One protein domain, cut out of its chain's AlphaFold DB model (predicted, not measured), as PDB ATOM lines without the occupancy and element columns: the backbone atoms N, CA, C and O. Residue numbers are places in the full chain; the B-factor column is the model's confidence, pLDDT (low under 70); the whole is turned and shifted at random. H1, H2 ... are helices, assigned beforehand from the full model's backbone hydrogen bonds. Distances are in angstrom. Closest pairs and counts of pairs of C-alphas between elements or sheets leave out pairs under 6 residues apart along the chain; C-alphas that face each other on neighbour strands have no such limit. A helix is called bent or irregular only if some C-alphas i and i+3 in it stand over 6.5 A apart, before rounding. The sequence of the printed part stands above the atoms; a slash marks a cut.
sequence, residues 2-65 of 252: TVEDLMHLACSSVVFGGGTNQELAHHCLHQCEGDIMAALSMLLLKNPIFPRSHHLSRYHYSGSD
ATOM      1  N   THR A   2     -18.600 -19.629  21.165       93.62
ATOM      2  CA  THR A   2     -18.910 -19.556  19.737       93.62
ATOM      3  C   THR A   2     -17.650 -19.826  18.905       93.62
ATOM      4  O   THR A   2     -16.534 -19.866  19.430       93.62
ATOM      5  N   VAL A   3     -17.807 -20.014  17.590       92.25
ATOM      6  CA  VAL A   3     -16.658 -20.096  16.669       92.25
ATOM      7  C   VAL A   3     -15.865 -18.785  16.675       92.25
ATOM      8  O   VAL A   3     -14.640 -18.815  16.612       92.25
ATOM      9  N   GLU A   4     -16.544 -17.644  16.807       92.19
ATOM     10  CA  GLU A   4     -15.914 -16.327  16.913       92.19
ATOM     11  C   GLU A   4     -15.037 -16.223  18.169       92.19
ATOM     12  O   GLU A   4     -13.873 -15.828  18.070       92.19
ATOM     13  N   ASP A   5     -15.530 -16.698  19.318       92.12
ATOM     14  CA  ASP A   5     -14.749 -16.761  20.561       92.12
ATOM     15  C   ASP A   5     -13.472 -17.600  20.377       92.12
ATOM     16  O   ASP A   5     -12.392 -17.199  20.813       92.12
ATOM     17  N   LEU A   6     -13.574 -18.749  19.694       90.38
ATOM     18  CA  LEU A   6     -12.422 -19.605  19.393       90.38
ATOM     19  C   LEU A   6     -11.405 -18.888  18.496       90.38
ATOM     20  O   LEU A   6     -10.203 -18.989  18.741       90.38
ATOM     21  N   MET A   7     -11.861 -18.153  17.476       90.00
ATOM     22  CA  MET A   7     -10.970 -17.392  16.594       90.00
ATOM     23  C   MET A   7     -10.262 -16.263  17.342       90.00
ATOM     24  O   MET A   7      -9.063 -16.058  17.153       90.00
ATOM     25  N   HIS A   8     -10.968 -15.549  18.221       88.31
ATOM     26  CA  HIS A   8     -10.354 -14.536  19.076       88.31
ATOM     27  C   HIS A   8      -9.327 -15.146  20.031       88.31
ATOM     28  O   HIS A   8      -8.224 -14.611  20.167       88.31
ATOM     29  N   LEU A   9      -9.641 -16.296  20.630       88.19
ATOM     30  CA  LEU A   9      -8.717 -17.019  21.497       88.19
ATOM     31  C   LEU A   9      -7.466 -17.486  20.736       88.19
ATOM     32  O   LEU A   9      -6.354 -17.301  21.229       88.19
ATOM     33  N   ALA A  10      -7.622 -18.025  19.525       84.94
ATOM     34  CA  ALA A  10      -6.514 -18.453  18.666       84.94
ATOM     35  C   ALA A  10      -5.615 -17.291  18.197       84.94
ATOM     36  O   ALA A  10      -4.480 -17.501  17.767       84.94
ATOM     37  N   CYS A  11      -6.106 -16.055  18.291       79.44
ATOM     38  CA  CYS A  11      -5.335 -14.838  18.049       79.44
ATOM     39  C   CYS A  11      -4.747 -14.221  19.329       79.44
ATOM     40  O   CYS A  11      -4.033 -13.222  19.247       79.44
ATOM     41  N   SER A  12      -5.041 -14.778  20.504       81.19
ATOM     42  CA  SER A  12      -4.554 -14.276  21.790       81.19
ATOM     43  C   SER A  12      -3.181 -14.852  22.157       81.19
ATOM     44  O   SER A  12      -2.689 -15.799  21.544       81.19
ATOM     45  N   SER A  13      -2.561 -14.306  23.203       77.75
ATOM     46  CA  SER A  13      -1.299 -14.812  23.760       77.75
ATOM     47  C   SER A  13      -1.433 -16.144  24.512       77.75
ATOM     48  O   SER A  13      -0.424 -16.674  24.969       77.75
ATOM     49  N   VAL A  14      -2.653 -16.680  24.657       78.62
ATOM     50  CA  VAL A  14      -2.914 -17.971  25.321       78.62
ATOM     51  C   VAL A  14      -2.393 -19.141  24.486       78.62
ATOM     52  O   VAL A  14      -1.972 -20.153  25.041       78.62
ATOM     53  N   VAL A  15      -2.394 -19.007  23.158       75.31
ATOM     54  CA  VAL A  15      -1.870 -20.035  22.256       75.31
ATOM     55  C   VAL A  15      -0.391 -19.791  21.954       75.31
ATOM     56  O   VAL A  15       0.040 -18.674  21.651       75.31
ATOM     57  N   PHE A  16       0.407 -20.856  22.029       63.69
ATOM     58  CA  PHE A  16       1.821 -20.810  21.665       63.69
ATOM     59  C   PHE A  16       1.984 -20.394  20.194       63.69
ATOM     60  O   PHE A  16       1.226 -20.824  19.327       63.69
ATOM     61  N   GLY A  17       2.978 -19.548  19.913       63.31
ATOM     62  CA  GLY A  17       3.236 -19.033  18.563       63.31
ATOM     63  C   GLY A  17       2.635 -17.657  18.263       63.31
ATOM     64  O   GLY A  17       2.791 -17.182  17.151       63.31
ATOM     65  N   GLY A  18       2.008 -16.982  19.234       55.34
ATOM     66  CA  GLY A  18       1.761 -15.539  19.145       55.34
ATOM     67  C   GLY A  18       0.853 -15.123  17.985       55.34
ATOM     68  O   GLY A  18       1.284 -14.433  17.068       55.34
ATOM     69  N   GLY A  19      -0.422 -15.509  18.076       58.09
ATOM     70  CA  GLY A  19      -1.547 -14.782  17.488       58.09
ATOM     71  C   GLY A  19      -1.486 -14.474  15.991       58.09
ATOM     72  O   GLY A  19      -1.359 -13.318  15.611       58.09
ATOM     73  N   THR A  20      -1.660 -15.484  15.137       59.53
ATOM     74  CA  THR A  20      -2.118 -15.328  13.731       59.53
ATOM     75  C   THR A  20      -2.802 -16.599  13.198       59.53
ATOM     76  O   THR A  20      -2.914 -16.820  11.998       59.53
ATOM     77  N   ASN A  21      -3.318 -17.445  14.089       71.50
ATOM     78  CA  ASN A  21      -3.654 -18.832  13.771       71.50
ATOM     79  C   ASN A  21      -5.160 -19.080  13.588       71.50
ATOM     80  O   ASN A  21      -5.650 -20.156  13.925       71.50
ATOM     81  N   GLN A  22      -5.903 -18.118  13.020       86.12
ATOM     82  CA  GLN A  22      -7.309 -18.352  12.636       86.12
ATOM     83  C   GLN A  22      -7.418 -19.548  11.688       86.12
ATOM     84  O   GLN A  22      -8.276 -20.406  11.848       86.12
ATOM     85  N   GLU A  23      -6.486 -19.654  10.745       89.06
ATOM     86  CA  GLU A  23      -6.413 -20.781   9.822       89.06
ATOM     87  C   GLU A  23      -6.181 -22.121  10.538       89.06
ATOM     88  O   GLU A  23      -6.883 -23.096  10.277       89.06
ATOM     89  N   LEU A  24      -5.245 -22.170  11.488       88.19
ATOM     90  CA  LEU A  24      -5.021 -23.365  12.302       88.19
ATOM     91  C   LEU A  24      -6.271 -23.727  13.115       88.19
ATOM     92  O   LEU A  24      -6.629 -24.899  13.189       88.19
ATOM     93  N   ALA A  25      -6.961 -22.738  13.685       90.38
ATOM     94  CA  ALA A  25      -8.206 -22.960  14.411       90.38
ATOM     95  C   ALA A  25      -9.311 -23.508  13.491       90.38
ATOM     96  O   ALA A  25     -10.030 -24.427  13.882       90.38
ATOM     97  N   HIS A  26      -9.399 -23.025  12.249       91.31
ATOM     98  CA  HIS A  26     -10.281 -23.599  11.233       91.31
ATOM     99  C   HIS A  26      -9.915 -25.046  10.886       91.31
ATOM    100  O   HIS A  26     -10.809 -25.886  10.790       91.31
ATOM    101  N   HIS A  27      -8.629 -25.377  10.753       91.69
ATOM    102  CA  HIS A  27      -8.207 -26.761  10.532       91.69
ATOM    103  C   HIS A  27      -8.540 -27.669  11.720       91.69
ATOM    104  O   HIS A  27      -9.003 -28.788  11.512       91.69
ATOM    105  N   CYS A  28      -8.373 -27.191  12.957       90.88
ATOM    106  CA  CYS A  28      -8.801 -27.923  14.149       90.88
ATOM    107  C   CYS A  28     -10.319 -28.146  14.157       90.88
ATOM    108  O   CYS A  28     -10.761 -29.260  14.414       90.88
ATOM    109  N   LEU A  29     -11.120 -27.129  13.820       93.75
ATOM    110  CA  LEU A  29     -12.576 -27.269  13.708       93.75
ATOM    111  C   LEU A  29     -12.971 -28.294  12.648       93.75
ATOM    112  O   LEU A  29     -13.836 -29.124  12.903       93.75
ATOM    113  N   HIS A  30     -12.332 -28.257  11.481       93.81
ATOM    114  CA  HIS A  30     -12.592 -29.223  10.419       93.81
ATOM    115  C   HIS A  30     -12.246 -30.652  10.860       93.81
ATOM    116  O   HIS A  30     -13.047 -31.563  10.676       93.81
ATOM    117  N   GLN A  31     -11.093 -30.835  11.509       91.50
ATOM    118  CA  GLN A  31     -10.654 -32.126  12.039       91.50
ATOM    119  C   GLN A  31     -11.575 -32.669  13.144       91.50
ATOM    120  O   GLN A  31     -11.656 -33.883  13.329       91.50
ATOM    121  N   CYS A  32     -12.233 -31.775  13.883       93.69
ATOM    122  CA  CYS A  32     -13.189 -32.086  14.941       93.69
ATOM    123  C   CYS A  32     -14.653 -32.041  14.471       93.69
ATOM    124  O   CYS A  32     -15.542 -32.004  15.316       93.69
ATOM    125  N   GLU A  33     -14.916 -31.997  13.160       93.88
ATOM    126  CA  GLU A  33     -16.274 -31.975  12.582       93.88
ATOM    127  C   GLU A  33     -17.172 -30.841  13.126       93.88
ATOM    128  O   GLU A  33     -18.394 -30.946  13.171       93.88
ATOM    129  N   GLY A  34     -16.562 -29.725  13.533       94.00
ATOM    130  CA  GLY A  34     -17.256 -28.576  14.113       94.00
ATOM    131  C   GLY A  34     -17.418 -28.608  15.637       94.00
ATOM    132  O   GLY A  34     -17.952 -27.645  16.190       94.00
ATOM    133  N   ASP A  35     -16.926 -29.634  16.340       95.81
ATOM    134  CA  ASP A  35     -16.879 -29.632  17.807       95.81
ATOM    135  C   ASP A  35     -15.845 -28.611  18.308       95.81
ATOM    136  O   ASP A  35     -14.625 -28.802  18.256       95.81
ATOM    137  N   ILE A  36     -16.372 -27.501  18.820       94.94
ATOM    138  CA  ILE A  36     -15.611 -26.353  19.306       94.94
ATOM    139  C   ILE A  36     -14.737 -26.727  20.514       94.94
ATOM    140  O   ILE A  36     -13.604 -26.253  20.624       94.94
ATOM    141  N   MET A  37     -15.233 -27.570  21.423       94.19
ATOM    142  CA  MET A  37     -14.503 -27.945  22.636       94.19
ATOM    143  C   MET A  37     -13.385 -28.936  22.321       94.19
ATOM    144  O   MET A  37     -12.278 -28.812  22.854       94.19
ATOM    145  N   ALA A  38     -13.635 -29.877  21.411       94.44
ATOM    146  CA  ALA A  38     -12.597 -30.767  20.905       94.44
ATOM    147  C   ALA A  38     -11.505 -29.980  20.158       94.44
ATOM    148  O   ALA A  38     -10.318 -30.189  20.421       94.44
ATOM    149  N   ALA A  39     -11.885 -29.022  19.304       93.25
ATOM    150  CA  ALA A  39     -10.940 -28.168  18.583       93.25
ATOM    151  C   ALA A  39     -10.089 -27.313  19.536       93.25
ATOM    152  O   ALA A  39      -8.875 -27.203  19.356       93.25
ATOM    153  N   LEU A  40     -10.703 -26.761  20.587       91.00
ATOM    154  CA  LEU A  40     -10.004 -26.033  21.644       91.00
ATOM    155  C   LEU A  40      -8.983 -26.919  22.369       91.00
ATOM    156  O   LEU A  40      -7.834 -26.523  22.555       91.00
ATOM    157  N   SER A  41      -9.394 -28.129  22.753       91.81
ATOM    158  CA  SER A  41      -8.518 -29.114  23.392       91.81
ATOM    159  C   SER A  41      -7.329 -29.465  22.495       91.81
ATOM    160  O   SER A  41      -6.186 -29.486  22.950       91.81
ATOM    161  N   MET A  42      -7.562 -29.651  21.191       89.38
ATOM    162  CA  MET A  42      -6.481 -29.857  20.227       89.38
ATOM    163  C   MET A  42      -5.517 -28.672  20.163       89.38
ATOM    164  O   MET A  42      -4.309 -28.886  20.189       89.38
ATOM    165  N   LEU A  43      -6.039 -27.448  20.105       88.50
ATOM    166  CA  LEU A  43      -5.240 -26.232  19.971       88.50
ATOM    167  C   LEU A  43      -4.374 -25.942  21.208       88.50
ATOM    168  O   LEU A  43      -3.254 -25.458  21.063       88.50
ATOM    169  N   LEU A  44      -4.882 -26.224  22.412       86.88
ATOM    170  CA  LEU A  44      -4.206 -25.887  23.670       86.88
ATOM    171  C   LEU A  44      -3.363 -27.023  24.254       86.88
ATOM    172  O   LEU A  44      -2.381 -26.751  24.941       86.88
ATOM    173  N   LEU A  45      -3.748 -28.283  24.028       86.12
ATOM    174  CA  LEU A  45      -3.194 -29.420  24.773       86.12
ATOM    175  C   LEU A  45      -2.370 -30.383  23.912       86.12
ATOM    176  O   LEU A  45      -1.545 -31.118  24.456       86.12
ATOM    177  N   LYS A  46      -2.554 -30.415  22.584       83.12
ATOM    178  CA  LYS A  46      -1.832 -31.365  21.721       83.12
ATOM    179  C   LYS A  46      -0.537 -30.771  21.170       83.12
ATOM    180  O   LYS A  46      -0.550 -29.771  20.465       83.12
ATOM    181  N   ASN A  47       0.574 -31.468  21.408       79.06
ATOM    182  CA  ASN A  47       1.879 -31.176  20.813       79.06
ATOM    183  C   ASN A  47       2.530 -32.475  20.298       79.06
ATOM    184  O   ASN A  47       2.961 -33.288  21.117       79.06
ATOM    185  N   PRO A  48       2.635 -32.702  18.971       81.19
ATOM    186  CA  PRO A  48       2.178 -31.851  17.867       81.19
ATOM    187  C   PRO A  48       0.655 -31.931  17.640       81.19
ATOM    188  O   PRO A  48       0.052 -32.979  17.860       81.19
ATOM    189  N   ILE A  49       0.040 -30.844  17.154       85.00
ATOM    190  CA  ILE A  49      -1.408 -30.782  16.857       85.00
ATOM    191  C   ILE A  49      -1.799 -31.819  15.794       85.00
ATOM    192  O   ILE A  49      -2.787 -32.537  15.954       85.00
ATOM    193  N   PHE A  50      -0.993 -31.927  14.732       85.56
ATOM    194  CA  PHE A  50      -1.159 -32.914  13.669       85.56
ATOM    195  C   PHE A  50       0.000 -33.924  13.680       85.56
ATOM    196  O   PHE A  50       1.162 -33.521  13.801       85.56
ATOM    197  N   PRO A  51      -0.269 -35.232  13.520       85.50
ATOM    198  CA  PRO A  51       0.786 -36.233  13.395       85.50
ATOM    199  C   PRO A  51       1.588 -36.024  12.103       85.50
ATOM    200  O   PRO A  51       1.091 -35.460  11.132       85.50
ATOM    201  N   ARG A  52       2.825 -36.534  12.041       84.88
ATOM    202  CA  ARG A  52       3.718 -36.357  10.872       84.88
ATOM    203  C   ARG A  52       3.190 -36.960   9.563       84.88
ATOM    204  O   ARG A  52       3.668 -36.593   8.498       84.88
ATOM    205  N   SER A  53       2.241 -37.889   9.638       88.31
ATOM    206  CA  SER A  53       1.556 -38.470   8.477       88.31
ATOM    207  C   SER A  53       0.449 -37.571   7.916       88.31
ATOM    208  O   SER A  53      -0.070 -37.844   6.839       88.31
ATOM    209  N   HIS A  54       0.068 -36.511   8.630       87.62
ATOM    210  CA  HIS A  54      -1.022 -35.630   8.237       87.62
ATOM    211  C   HIS A  54      -0.604 -34.701   7.091       87.62
ATOM    212  O   HIS A  54       0.496 -34.145   7.113       87.62
ATOM    213  N   HIS A  55      -1.497 -34.452   6.130       87.81
ATOM    214  CA  HIS A  55      -1.255 -33.519   5.019       87.81
ATOM    215  C   HIS A  55      -0.896 -32.094   5.493       87.81
ATOM    216  O   HIS A  55      -0.027 -31.454   4.909       87.81
ATOM    217  N   LEU A  56      -1.474 -31.636   6.612       87.62
ATOM    218  CA  LEU A  56      -1.163 -30.332   7.219       87.62
ATOM    219  C   LEU A  56       0.069 -30.333   8.141       87.62
ATOM    220  O   LEU A  56       0.413 -29.298   8.699       87.62
ATOM    221  N   SER A  57       0.759 -31.464   8.321       85.69
ATOM    222  CA  SER A  57       1.925 -31.543   9.222       85.69
ATOM    223  C   SER A  57       3.108 -30.679   8.776       85.69
ATOM    224  O   SER A  57       3.918 -30.263   9.600       85.69
ATOM    225  N   ARG A  58       3.208 -30.420   7.470       85.31
ATOM    226  CA  ARG A  58       4.224 -29.558   6.847       85.31
ATOM    227  C   ARG A  58       3.650 -28.215   6.405       85.31
ATOM    228  O   ARG A  58       4.314 -27.488   5.671       85.31
ATOM    229  N   TYR A  59       2.404 -27.932   6.779       88.69
ATOM    230  CA  TYR A  59       1.767 -26.677   6.437       88.69
ATOM    231  C   TYR A  59       2.425 -25.543   7.219       88.69
ATOM    232  O   TYR A  59       2.615 -25.645   8.431       88.69
ATOM    233  N   HIS A  60       2.786 -24.478   6.509       87.00
ATOM    234  CA  HIS A  60       3.381 -23.298   7.114       87.00
ATOM    235  C   HIS A  60       2.281 -22.309   7.476       87.00
ATOM    236  O   HIS A  60       1.739 -21.631   6.605       87.00
ATOM    237  N   TYR A  61       1.950 -22.238   8.763       86.31
ATOM    238  CA  TYR A  61       1.023 -21.231   9.263       86.31
ATOM    239  C   TYR A  61       1.744 -19.895   9.395       86.31
ATOM    240  O   TYR A  61       2.838 -19.821   9.962       86.31
ATOM    241  N   SER A  62       1.114 -18.836   8.892       80.94
ATOM    242  CA  SER A  62       1.668 -17.484   8.994       80.94
ATOM    243  C   SER A  62       1.932 -17.125  10.454       80.94
ATOM    244  O   SER A  62       1.082 -17.367  11.303       80.94
ATOM    245  N   GLY A  63       3.104 -16.561  10.743       77.88
ATOM    246  CA  GLY A  63       3.480 -16.127  12.088       77.88
ATOM    247  C   GLY A  63       3.772 -17.258  13.077       77.88
ATOM    248  O   GLY A  63       4.035 -16.972  14.240       77.88
ATOM    249  N   SER A  64       3.788 -18.522  12.639       80.25
ATOM    250  CA  SER A  64       4.117 -19.664  13.507       80.25
ATOM    251  C   SER A  64       5.603 -19.757  13.875       80.25
ATOM    252  O   SER A  64       5.972 -20.463  14.819       80.25
ATOM    253  N   ASP A  65       6.468 -19.029  13.164       86.94
ATOM    254  CA  ASP A  65       7.890 -18.983  13.464       86.94
ATOM    255  C   ASP A  65       8.152 -18.384  14.848       86.94
ATOM    256  O   ASP A  65       7.740 -17.271  15.176       86.94
TER     257      ASP A  65
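AT A GLANCE: This is residues 2 to 65 of the 252 residues of the protein "ELM2 and SANT domain-containing protein 1" of Oryzias melastigma (UniProt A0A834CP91). Three helices make the core: H1 and H3 run nearly parallel and side by side, and H2 crosses them both on one side, reaching from one to the other. The fourth helix, the very short H4, sits apart from these three, between the loop of residues 46 to 54 and a last stretch with no named element, residues 59 to 65. The printed part has 64 residues, with H1, H2, H3 and H4 in that order along the chain and no named strand; it is all helix by class, with 32 of its 64 residues in the helices. The whole is compact, with a radius of gyration of the C-alphas of 10.8 A, and rounded, spanning 30 by 26 by 17 A.

IN THESE COORDINATES: H1 takes residues 3 to 10 and is 10.5 A from first to last C-alpha, with C-alpha 3 at (-16.658, -20.096, 16.669). H2 follows as residues 22 to 31, 14.2 A long, with C-alpha 22 at (-7.309, -18.352, 12.636). H3, residues 36 to 45, is 13.9 A long. H4 takes residues 55 to 58 and ends with C-alpha 58 at (4.224, -29.558, 6.847); it is irregular, with 7.0 A from C-alpha 55 to C-alpha 58, where about 5 A is the length in a regular helix.

HOW THE PARTS SIT: H1 and H2 touch, with Met 7 and Gln 22 as their closest C-alphas, 5.5 A apart. Their lines stand at a steep tilt of 59 degrees, opposite ways. H1 also touches H3, where the closest C-alphas, those of Val 3 and Ile 36, are 6.9 A apart. These two run the same way at a shallow tilt of 7 degrees. H2 and H3 touch with 9 pairs of C-alphas within 8 A, the closest being those of Cys 28 and Ala 39, 4.9 A apart. They run opposite ways at a steep tilt of 66 degrees. The packing is mostly crossed, only just: of these 3 pairs of helices, 1 is at a shallow tilt. H4 is apart from H1, H2 and H3. In H1, H2 and H3 every O i to N i+4 pair is within hydrogen-bond range; H4 is too short for such a pair, and its 1 pair of O i and N i+3 is not within range.

THE WHOLE: The C-alphas of Thr 2 and Ser 53, the two farthest apart, are 30.1 A from each other. The printed part, residues 2 to 65, has no cut. The link from H1 to H2 is long, with 11 residues; that from H2 to H3 is tight, with 4, and that from H3 to H4 is short, with 9. The mean pLDDT of the printed part is 85.4, and residues 16 to 20, in the link from H1 to H2, are under 70.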